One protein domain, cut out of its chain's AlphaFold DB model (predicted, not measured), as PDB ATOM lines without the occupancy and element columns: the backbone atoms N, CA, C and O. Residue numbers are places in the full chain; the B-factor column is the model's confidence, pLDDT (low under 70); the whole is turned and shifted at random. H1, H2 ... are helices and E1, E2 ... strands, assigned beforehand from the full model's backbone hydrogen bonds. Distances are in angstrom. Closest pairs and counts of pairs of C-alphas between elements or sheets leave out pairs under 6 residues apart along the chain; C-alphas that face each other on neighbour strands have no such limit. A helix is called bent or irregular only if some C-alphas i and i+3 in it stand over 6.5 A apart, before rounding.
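What this domain is: This is residues 64 to 134 of the 134 residues of the protein "DJ-1_PfpI domain-containing protein" of Aspergillus flavus (strain ATCC MYA-384 / AF70) (UniProt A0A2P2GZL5). Helix H2 lies in the middle of this small domain, and a short two-stranded strip, E1 beside E2, packs along it together with H3 on the same side of the strip. H1 runs side by side with H2, and on the side of H2 away from H1 the printed part finishes in a looped tail, residues 119 to 134, with no named element. The 71 printed residues hold three named helices and two named strands in the order H1, E1, H2, E2, H3; the sheet has the order E1, E2 and is parallel, and the class is mixed, helices and strands. The whole is compact, with a radius of gyration of the C-alphas of 11.4 A, and rounded, its C-alphas spanning 30 by 27 by 19 A.

How they stand to each other: Begin at the first printed residue with H1, residues 64 to 73. It touches H2, residues 92 to 103, at a shallow tilt of 12 degrees, the same way; look for their closest C-alphas at Asp 65 and Thr 93, 6.0 A apart. After H1 comes the strand E1, residues 76 to 79, and its parallel neighbour is E2, residues 107 to 110, with 4 degrees between their directions. C-alphas 76 and 107, which face each other, are 4.2 A apart. Across this pair, N 77 and O 107 are within hydrogen-bond range at 2.8 A, and so are N 109 and O 77 at 3.0 A. E1, H2 and E2 make a strand-helix-strand unit, two parallel neighbour strands with a helix between them along the chain, and its crossover is right-handed. The closest C-alphas of H2 and E2 are those of Tyr 102 and Val 108, 6.2 A apart; those of E1 and H2 are Gly 76 and Phe 101, 6.5 A apart. Last comes H3, residues 112 to 118. H2 touches it with residues 94 to 98 alone, about perpendicular at 84 degrees, and the closest C-alphas are those of His 95 and Val 117, 7.2 A apart. H1 is apart from E2 and from H3. In H2 each O i to N i+4 pair is within hydrogen-bond range; in H1 1 of 6 is, beside 4 of 7 pairs O i to N i+3, and in H3 0 of 3, beside 4 of 4.

Where its parts are: Find C-alpha 64 at (23.203, -5.714, 33.527); from there H1 runs 14.6 A to C-alpha 73. It is irregular, with C-alphas 69 and 72 standing 7.9 A apart. E1 covers 10.2 A from Gly 76 to Tyr 79. Go on to C-alpha 92 at (32.738, -9.285, 36.014), where H2 begins; it runs 16.2 A to Glu 103. E2 takes 10.1 A from Val 107 to Ala 110. H3 runs 12.0 A from Cys 112 to C-alpha 118 at (34.282, -0.740, 43.524); it is neither bent nor irregular, but only just, as C-alphas 112 and 115 are 6.3 A apart.

The domain as a whole: The two C-alphas farthest apart are those of His 83 and Asn 125, at 31.2 A. The printed part has no cut and ends at Arg 134, the chain's last residue. The link from E1 to H2, residues 80 to 91, is long; the links from H1 to E1, from H2 to E2 and from E2 to H3 are tight. In the B-factor column the mean pLDDT of the printed part is 92.1, and this predicted model falls under 70 at residues 84 and 86, both in that long link.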
ATOM      1  N   LEU A  64      22.024  -6.549  33.333       94.06
ATOM      2  CA  LEU A  64      23.203  -5.714  33.527       94.06
ATOM      3  C   LEU A  64      24.131  -5.719  32.299       94.06
ATOM      4  O   LEU A  64      24.601  -4.664  31.878       94.06
ATOM      5  N   ASP A  65      24.326  -6.882  31.675       96.31
ATOM      6  CA  ASP A  65      25.172  -7.055  30.484       96.31
ATOM      7  C   ASP A  65      24.694  -6.245  29.267       96.31
ATOM      8  O   ASP A  65      25.505  -5.754  28.481       96.31
ATOM      9  N   SER A  66      23.386  -6.003  29.158       96.88
ATOM     10  CA  SER A  66      22.787  -5.215  28.078       96.88
ATOM     11  C   SER A  66      23.226  -3.745  28.078       96.88
ATOM     12  O   SER A  66      23.032  -3.044  27.079       96.88
ATOM     13  N   LEU A  67      23.827  -3.274  29.177       97.00
ATOM     14  CA  LEU A  67      24.337  -1.914  29.322       97.00
ATOM     15  C   LEU A  67      25.784  -1.745  28.842       97.00
ATOM     16  O   LEU A  67      26.207  -0.611  28.624       97.00
ATOM     17  N   LEU A  68      26.537  -2.833  28.634       96.25
ATOM     18  CA  LEU A  68      27.960  -2.772  28.264       96.25
ATOM     19  C   LEU A  68      28.198  -1.953  26.988       96.25
ATOM     20  O   LEU A  68      29.114  -1.137  26.929       96.25
ATOM     21  N   ALA A  69      27.334  -2.123  25.986       95.94
ATOM     22  CA  ALA A  69      27.418  -1.405  24.715       95.94
ATOM     23  C   ALA A  69      26.828   0.018  24.762       95.94
ATOM     24  O   ALA A  69      26.908   0.741  23.774       95.94
ATOM     25  N   LYS A  70      26.225   0.417  25.888       96.75
ATOM     26  CA  LYS A  70      25.425   1.646  26.014       96.75
ATOM     27  C   LYS A  70      26.021   2.673  26.969       96.75
ATOM     28  O   LYS A  70      25.411   3.706  27.198       96.75
ATOM     29  N   ILE A  71      27.213   2.434  27.523       96.25
ATOM     30  CA  ILE A  71      27.864   3.319  28.511       96.25
ATOM     31  C   ILE A  71      27.895   4.786  28.046       96.25
ATOM     32  O   ILE A  71      27.707   5.700  28.849       96.25
ATOM     33  N   SER A  72      28.109   5.029  26.749       97.12
ATOM     34  CA  SER A  72      28.143   6.373  26.161       97.12
ATOM     35  C   SER A  72      26.820   7.135  26.289       97.12
ATOM     36  O   SER A  72      26.866   8.358  26.420       97.12
ATOM     37  N   GLU A  73      25.684   6.431  26.317       97.38
ATOM     38  CA  GLU A  73      24.327   6.984  26.435       97.38
ATOM     39  C   GLU A  73      24.025   7.502  27.851       97.38
ATOM     40  O   GLU A  73      23.111   8.300  28.043       97.38
ATOM     41  N   PHE A  74      24.807   7.086  28.851       96.88
ATOM     42  CA  PHE A  74      24.582   7.439  30.248       96.88
ATOM     43  C   PHE A  74      25.528   8.542  30.729       96.88
ATOM     44  O   PHE A  74      26.682   8.661  30.305       96.88
ATOM     45  N   VAL A  75      25.056   9.328  31.697       96.19
ATOM     46  CA  VAL A  75      25.873  10.322  32.417       96.19
ATOM     47  C   VAL A  75      26.634   9.714  33.602       96.19
ATOM     48  O   VAL A  75      27.630  10.279  34.056       96.19
ATOM     49  N   GLY A  76      26.192   8.555  34.096       95.00
ATOM     50  CA  GLY A  76      26.820   7.867  35.215       95.00
ATOM     51  C   GLY A  76      26.025   6.680  35.748       95.00
ATOM     52  O   GLY A  76      24.943   6.371  35.250       95.00
ATOM     53  N   THR A  77      26.567   6.045  36.785       94.25
ATOM     54  CA  THR A  77      25.956   4.927  37.515       94.25
ATOM     55  C   THR A  77      25.694   5.288  38.972       94.25
ATOM     56  O   THR A  77      26.430   6.065  39.589       94.25
ATOM     57  N   PHE A  78      24.643   4.688  39.534       92.44
ATOM     58  CA  PHE A  78      24.311   4.768  40.953       92.44
ATOM     59  C   PHE A  78      23.958   3.375  41.479       92.44
ATOM     60  O   PHE A  78      22.862   2.871  41.243       92.44
ATOM     61  N   TYR A  79      24.898   2.755  42.189       91.31
ATOM     62  CA  TYR A  79      24.696   1.467  42.836       91.31
ATOM     63  C   TYR A  79      24.029   1.666  44.199       91.31
ATOM     64  O   TYR A  79      24.578   2.303  45.107       91.31
ATOM     65  N   VAL A  80      22.822   1.121  44.335       86.56
ATOM     66  CA  VAL A  80      22.043   1.163  45.576       86.56
ATOM     67  C   VAL A  80      22.487   0.057  46.525       86.56
ATOM     68  O   VAL A  80      22.784  -1.051  46.096       86.56
ATOM     69  N   GLY A  81      22.573   0.379  47.816       81.06
ATOM     70  CA  GLY A  81      22.979  -0.569  48.851       81.06
ATOM     71  C   GLY A  81      21.881  -1.555  49.256       81.06
ATOM     72  O   GLY A  81      20.815  -1.628  48.656       81.06
ATOM     73  N   GLY A  82      22.164  -2.288  50.328       77.75
ATOM     74  CA  GLY A  82      21.348  -3.387  50.838       77.75
ATOM     75  C   GLY A  82      22.242  -4.593  51.113       77.75
ATOM     76  O   GLY A  82      23.317  -4.716  50.524       77.75
ATOM     77  N   HIS A  83      21.830  -5.482  52.015       71.81
ATOM     78  CA  HIS A  83      22.649  -6.646  52.368       71.81
ATOM     79  C   HIS A  83      22.778  -7.655  51.215       71.81
ATOM     80  O   HIS A  83      23.652  -8.503  51.260       71.81
ATOM     81  N   GLY A  84      21.956  -7.561  50.166       68.62
ATOM     82  CA  GLY A  84      21.992  -8.469  49.015       68.62
ATOM     83  C   GLY A  84      23.131  -8.238  48.012       68.62
ATOM     84  O   GLY A  84      23.256  -9.024  47.087       68.62
ATOM     85  N   MET A  85      23.971  -7.210  48.185       72.19
ATOM     86  CA  MET A  85      24.958  -6.749  47.184       72.19
ATOM     87  C   MET A  85      26.177  -7.672  46.952       72.19
ATOM     88  O   MET A  85      27.156  -7.262  46.325       72.19
ATOM     89  N   PHE A  86      26.167  -8.895  47.482       69.50
ATOM     90  CA  PHE A  86      27.318  -9.804  47.436       69.50
ATOM     91  C   PHE A  86      27.625 -10.340  46.033       69.50
ATOM     92  O   PHE A  86      28.784 -10.625  45.731       69.50
ATOM     93  N   ASP A  87      26.609 -10.476  45.185       79.56
ATOM     94  CA  ASP A  87      26.748 -10.943  43.807       79.56
ATOM     95  C   ASP A  87      27.508  -9.921  42.946       79.56
ATOM     96  O   ASP A  87      28.515 -10.249  42.321       79.56
ATOM     97  N   LEU A  88      27.113  -8.651  43.014       85.44
ATOM     98  CA  LEU A  88      27.693  -7.553  42.241       85.44
ATOM     99  C   LEU A  88      29.132  -7.199  42.639       85.44
ATOM    100  O   LEU A  88      29.841  -6.565  41.856       85.44
ATOM    101  N   ALA A  89      29.582  -7.601  43.831       85.56
ATOM    102  CA  ALA A  89      30.959  -7.401  44.287       85.56
ATOM    103  C   ALA A  89      31.981  -8.213  43.471       85.56
ATOM    104  O   ALA A  89      33.133  -7.795  43.322       85.56
ATOM    105  N   ASN A  90      31.560  -9.366  42.943       88.50
ATOM    106  CA  ASN A  90      32.399 -10.299  42.184       88.50
ATOM    107  C   ASN A  90      31.917 -10.498  40.740       88.50
ATOM    108  O   ASN A  90      32.466 -11.327  40.021       88.50
ATOM    109  N   ASP A  91      30.895  -9.757  40.322       92.31
ATOM    110  CA  ASP A  91      30.351  -9.829  38.976       92.31
ATOM    111  C   ASP A  91      31.263  -9.094  37.978       92.31
ATOM    112  O   ASP A  91      31.461  -7.878  38.055       92.31
ATOM    113  N   GLU A  92      31.817  -9.835  37.016       94.94
ATOM    114  CA  GLU A  92      32.738  -9.285  36.014       94.94
ATOM    115  C   GLU A  92      32.071  -8.204  35.151       94.94
ATOM    116  O   GLU A  92      32.708  -7.209  34.795       94.94
ATOM    117  N   THR A  93      30.777  -8.350  34.854       96.25
ATOM    118  CA  THR A  93      30.016  -7.357  34.082       96.25
ATOM    119  C   THR A  93      29.945  -6.031  34.837       96.25
ATOM    120  O   THR A  93      30.208  -4.973  34.262       96.25
ATOM    121  N   SER A  94      29.655  -6.080  36.136       95.69
ATOM    122  CA  SER A  94      29.655  -4.939  37.044       95.69
ATOM    123  C   SER A  94      31.019  -4.255  37.056       95.69
ATOM    124  O   SER A  94      31.091  -3.038  36.893       95.69
ATOM    125  N   HIS A  95      32.117  -5.014  37.145       96.62
ATOM    126  CA  HIS A  95      33.465  -4.433  37.114       96.62
ATOM    127  C   HIS A  95      33.775  -3.746  35.784       96.62
ATOM    128  O   HIS A  95      34.326  -2.643  35.778       96.62
ATOM    129  N   ILE A  96      33.400  -4.365  34.660       97.31
ATOM    130  CA  ILE A  96      33.593  -3.785  33.326       97.31
ATOM    131  C   ILE A  96      32.794  -2.489  33.186       97.31
ATOM    132  O   ILE A  96      33.335  -1.507  32.675       97.31
ATOM    133  N   LEU A  97      31.547  -2.459  33.662       97.50
ATOM    134  CA  LEU A  97      30.726  -1.251  33.663       97.50
ATOM    135  C   LEU A  97      31.364  -0.165  34.526       97.50
ATOM    136  O   LEU A  97      31.605   0.929  34.023       97.50
ATOM    137  N   VAL A  98      31.699  -0.453  35.787       97.56
ATOM    138  CA  VAL A  98      32.327   0.532  36.683       97.56
ATOM    139  C   VAL A  98      33.587   1.120  36.049       97.56
ATOM    140  O   VAL A  98      33.709   2.345  35.976       97.56
ATOM    141  N   ARG A  99      34.490   0.272  35.535       97.75
ATOM    142  CA  ARG A  99      35.685   0.729  34.815       97.75
ATOM    143  C   ARG A  99      35.306   1.593  33.615       97.75
ATOM    144  O   ARG A  99      35.828   2.692  33.483       97.75
ATOM    145  N   GLY A 100      34.405   1.119  32.755       98.06
ATOM    146  CA  GLY A 100      34.042   1.809  31.518       98.06
ATOM    147  C   GLY A 100      33.430   3.187  31.765       98.06
ATOM    148  O   GLY A 100      33.783   4.150  31.085       98.06
ATOM    149  N   PHE A 101      32.569   3.314  32.776       98.12
ATOM    150  CA  PHE A 101      32.034   4.604  33.206       98.12
ATOM    151  C   PHE A 101      33.137   5.522  33.738       98.12
ATOM    152  O   PHE A 101      33.252   6.665  33.293       98.12
ATOM    153  N   TYR A 102      33.974   5.015  34.642       97.50
ATOM    154  CA  TYR A 102      35.049   5.786  35.255       97.50
ATOM    155  C   TYR A 102      36.085   6.285  34.235       97.50
ATOM    156  O   TYR A 102      36.394   7.474  34.198       97.50
ATOM    157  N   GLU A 103      36.587   5.408  33.362       97.50
ATOM    158  CA  GLU A 103      37.594   5.754  32.347       97.50
ATOM    159  C   GLU A 103      37.027   6.656  31.241       97.50
ATOM    160  O   GLU A 103      37.774   7.392  30.602       97.50
ATOM    161  N   SER A 104      35.700   6.679  31.071       97.69
ATOM    162  CA  SER A 104      35.006   7.640  30.202       97.69
ATOM    163  C   SER A 104      34.758   9.003  30.868       97.69
ATOM    164  O   SER A 104      34.039   9.830  30.305       97.69
ATOM    165  N   GLY A 105      35.276   9.238  32.079       97.06
ATOM    166  CA  GLY A 105      35.061  10.477  32.833       97.06
ATOM    167  C   GLY A 105      33.618  10.676  33.317       97.06
ATOM    168  O   GLY A 105      33.222  11.802  33.615       97.06
ATOM    169  N   LYS A 106      32.813   9.607  33.366       97.50
ATOM    170  CA  LYS A 106      31.414   9.643  33.814       97.50
ATOM    171  C   LYS A 106      31.322   9.405  35.319       97.50
ATOM    172  O   LYS A 106      32.242   8.884  35.948       97.50
ATOM    173  N   VAL A 107      30.185   9.774  35.908       95.62
ATOM    174  CA  VAL A 107      29.971   9.604  37.350       95.62
ATOM    175  C   VAL A 107      29.854   8.119  37.690       95.62
ATOM    176  O   VAL A 107      29.044   7.406  37.106       95.62
ATOM    177  N   VAL A 108      30.618   7.669  38.682       95.81
ATOM    178  CA  VAL A 108      30.434   6.375  39.342       95.81
ATOM    179  C   VAL A 108      30.091   6.656  40.792       95.81
ATOM    180  O   VAL A 108      30.832   7.350  41.487       95.81
ATOM    181  N   SER A 109      28.954   6.143  41.253       93.31
ATOM    182  CA  SER A 109      28.511   6.352  42.626       93.31
ATOM    183  C   SER A 109      27.906   5.088  43.220       93.31
ATOM    184  O   SER A 109      27.259   4.302  42.532       93.31
ATOM    185  N   ALA A 110      28.138   4.893  44.514       91.38
ATOM    186  CA  ALA A 110      27.635   3.768  45.283       91.38
ATOM    187  C   ALA A 110      27.325   4.233  46.710       91.38
ATOM    188  O   ALA A 110      27.978   5.145  47.221       91.38
ATOM    189  N   VAL A 111      26.326   3.630  47.356       88.19
ATOM    190  CA  VAL A 111      25.922   4.006  48.718       88.19
ATOM    191  C   VAL A 111      25.800   2.797  49.640       88.19
ATOM    192  O   VAL A 111      25.339   1.730  49.235       88.19
ATOM    193  N   CYS A 112      26.161   2.983  50.914       88.00
ATOM    194  CA  CYS A 112      26.106   1.940  51.940       88.00
ATOM    195  C   CYS A 112      26.947   0.721  51.508       88.00
ATOM    196  O   CYS A 112      28.088   0.888  51.088       88.00
ATOM    197  N   HIS A 113      26.391  -0.486  51.577       88.56
ATOM    198  CA  HIS A 113      27.083  -1.716  51.205       88.56
ATOM    199  C   HIS A 113      27.408  -1.818  49.716       88.56
ATOM    200  O   HIS A 113      28.275  -2.599  49.359       88.56
ATOM    201  N   ALA A 114      26.789  -1.020  48.841       89.50
ATOM    202  CA  ALA A 114      27.114  -1.065  47.422       89.50
ATOM    203  C   ALA A 114      28.532  -0.582  47.099       89.50
ATOM    204  O   ALA A 114      29.009  -0.845  46.003       89.50
ATOM    205  N   SER A 115      29.239   0.088  48.017       91.25
ATOM    206  CA  SER A 115      30.643   0.468  47.796       91.25
ATOM    207  C   SER A 115      31.551  -0.736  47.513       91.25
ATOM    208  O   SER A 115      32.583  -0.575  46.863       91.25
ATOM    209  N   VAL A 116      31.148  -1.947  47.918       90.75
ATOM    210  CA  VAL A 116      31.875  -3.191  47.626       90.75
ATOM    211  C   VAL A 116      32.025  -3.464  46.129       90.75
ATOM    212  O   VAL A 116      32.984  -4.116  45.740       90.75
ATOM    213  N   VAL A 117      31.150  -2.929  45.267       92.81
ATOM    214  CA  VAL A 117      31.264  -3.114  43.806       92.81
ATOM    215  C   VAL A 117      32.501  -2.432  43.217       92.81
ATOM    216  O   VAL A 117      32.879  -2.716  42.087       92.81
ATOM    217  N   LEU A 118      33.135  -1.527  43.972       94.62
ATOM    218  CA  LEU A 118      34.282  -0.740  43.524       94.62
ATOM    219  C   LEU A 118      35.627  -1.399  43.858       94.62
ATOM    220  O   LEU A 118      36.630  -1.094  43.216       94.62
ATOM    221  N   ILE A 119      35.670  -2.292  44.854       92.75
ATOM    222  CA  ILE A 119      36.929  -2.734  45.482       92.75
ATOM    223  C   ILE A 119      37.780  -3.620  44.567       92.75
ATOM    224  O   ILE A 119      39.003  -3.550  44.609       92.75
ATOM    225  N   ASN A 120      37.131  -4.427  43.723       94.06
ATOM    226  CA  ASN A 120      37.790  -5.391  42.838       94.06
ATOM    227  C   ASN A 120      37.973  -4.860  41.410       94.06
ATOM    228  O   ASN A 120      38.505  -5.560  40.548       94.06
ATOM    229  N   VAL A 121      37.556  -3.620  41.146       96.69
ATOM    230  CA  VAL A 121      37.638  -3.032  39.811       96.69
ATOM    231  C   VAL A 121      39.078  -2.651  39.514       96.69
ATOM    232  O   VAL A 121      39.652  -1.791  40.181       96.69
ATOM    233  N   LYS A 122      39.645  -3.270  38.478       97.06
ATOM    234  CA  LYS A 122      40.945  -2.893  37.919       97.06
ATOM    235  C   LYS A 122      40.759  -1.982  36.722       97.06
ATOM    236  O   LYS A 122      39.957  -2.279  35.840       97.06
ATOM    237  N   LEU A 123      41.521  -0.901  36.689       97.19
ATOM    238  CA  LEU A 123      41.626   0.008  35.559       97.19
ATOM    239  C   LEU A 123      42.453  -0.622  34.432       97.19
ATOM    240  O   LEU A 123      43.143  -1.625  34.617       97.19
ATOM    241  N   THR A 124      42.396  -0.022  33.247       97.25
ATOM    242  CA  THR A 124      43.138  -0.466  32.059       97.25
ATOM    243  C   THR A 124      44.654  -0.403  32.274       97.25
ATOM    244  O   THR A 124      45.391  -1.192  31.686       97.25
ATOM    245  N   ASN A 125      45.130   0.471  33.164       95.75
ATOM    246  CA  ASN A 125      46.540   0.540  33.560       95.75
ATOM    247  C   ASN A 125      46.968  -0.561  34.560       95.75
ATOM    248  O   ASN A 125      48.147  -0.647  34.888       95.75
ATOM    249  N   GLY A 126      46.038  -1.400  35.027       96.31
ATOM    250  CA  GLY A 126      46.287  -2.499  35.963       96.31
ATOM    251  C   GLY A 126      46.075  -2.158  37.440       96.31
ATOM    252  O   GLY A 126      45.984  -3.084  38.251       96.31
ATOM    253  N   ASP A 127      45.937  -0.878  37.791       96.88
ATOM    254  CA  ASP A 127      45.711  -0.447  39.172       96.88
ATOM    255  C   ASP A 127      44.272  -0.718  39.614       96.88
ATOM    256  O   ASP A 127      43.336  -0.701  38.811       96.88
ATOM    257  N   TYR A 128      44.063  -0.916  40.915       97.12
ATOM    258  CA  TYR A 128      42.711  -0.896  41.465       97.12
ATOM    259  C   TYR A 128      42.143   0.523  41.427       97.12
ATOM    260  O   TYR A 128      42.806   1.484  41.821       97.12
ATOM    261  N   LEU A 129      40.875   0.642  41.026       95.94
ATOM    262  CA  LEU A 129      40.116   1.895  41.001       95.94
ATOM    263  C   LEU A 129      40.228   2.669  42.327       95.94
ATOM    264  O   LEU A 129      40.280   3.898  42.342       95.94
ATOM    265  N   VAL A 130      40.236   1.938  43.443       95.25
ATOM    266  CA  VAL A 130      40.171   2.487  44.800       95.25
ATOM    267  C   VAL A 130      41.530   2.856  45.404       95.25
ATOM    268  O   VAL A 130      41.536   3.461  46.472       95.25
ATOM    269  N   SER A 131      42.659   2.540  44.754       92.75
ATOM    270  CA  SER A 131      44.006   2.696  45.340       92.75
ATOM    271  C   SER A 131      44.297   4.105  45.880       92.75
ATOM    272  O   SER A 131      44.929   4.230  46.923       92.75
ATOM    273  N   ASP A 132      43.779   5.150  45.226       86.38
ATOM    274  CA  ASP A 132      43.981   6.559  45.604       86.38
ATOM    275  C   ASP A 132      42.652   7.288  45.864       86.38
ATOM    276  O   ASP A 132      42.430   8.432  45.438       86.38
ATOM    277  N   ARG A 133      41.701   6.600  46.504       86.44
ATOM    278  CA  ARG A 133      40.349   7.113  46.776       86.44
ATOM    279  C   ARG A 133      40.033   7.062  48.274       86.44
ATOM    280  O   ARG A 133      40.602   6.262  49.011       86.44
ATOM    281  N   ARG A 134      39.164   7.970  48.722       78.12
ATOM    282  CA  ARG A 134      38.677   8.085  50.105       78.12
ATOM    283  C   ARG A 134      37.167   7.960  50.138       78.12
ATOM    284  O   ARG A 134      36.541   8.464  49.177       78.12
TER     285      ARG A 134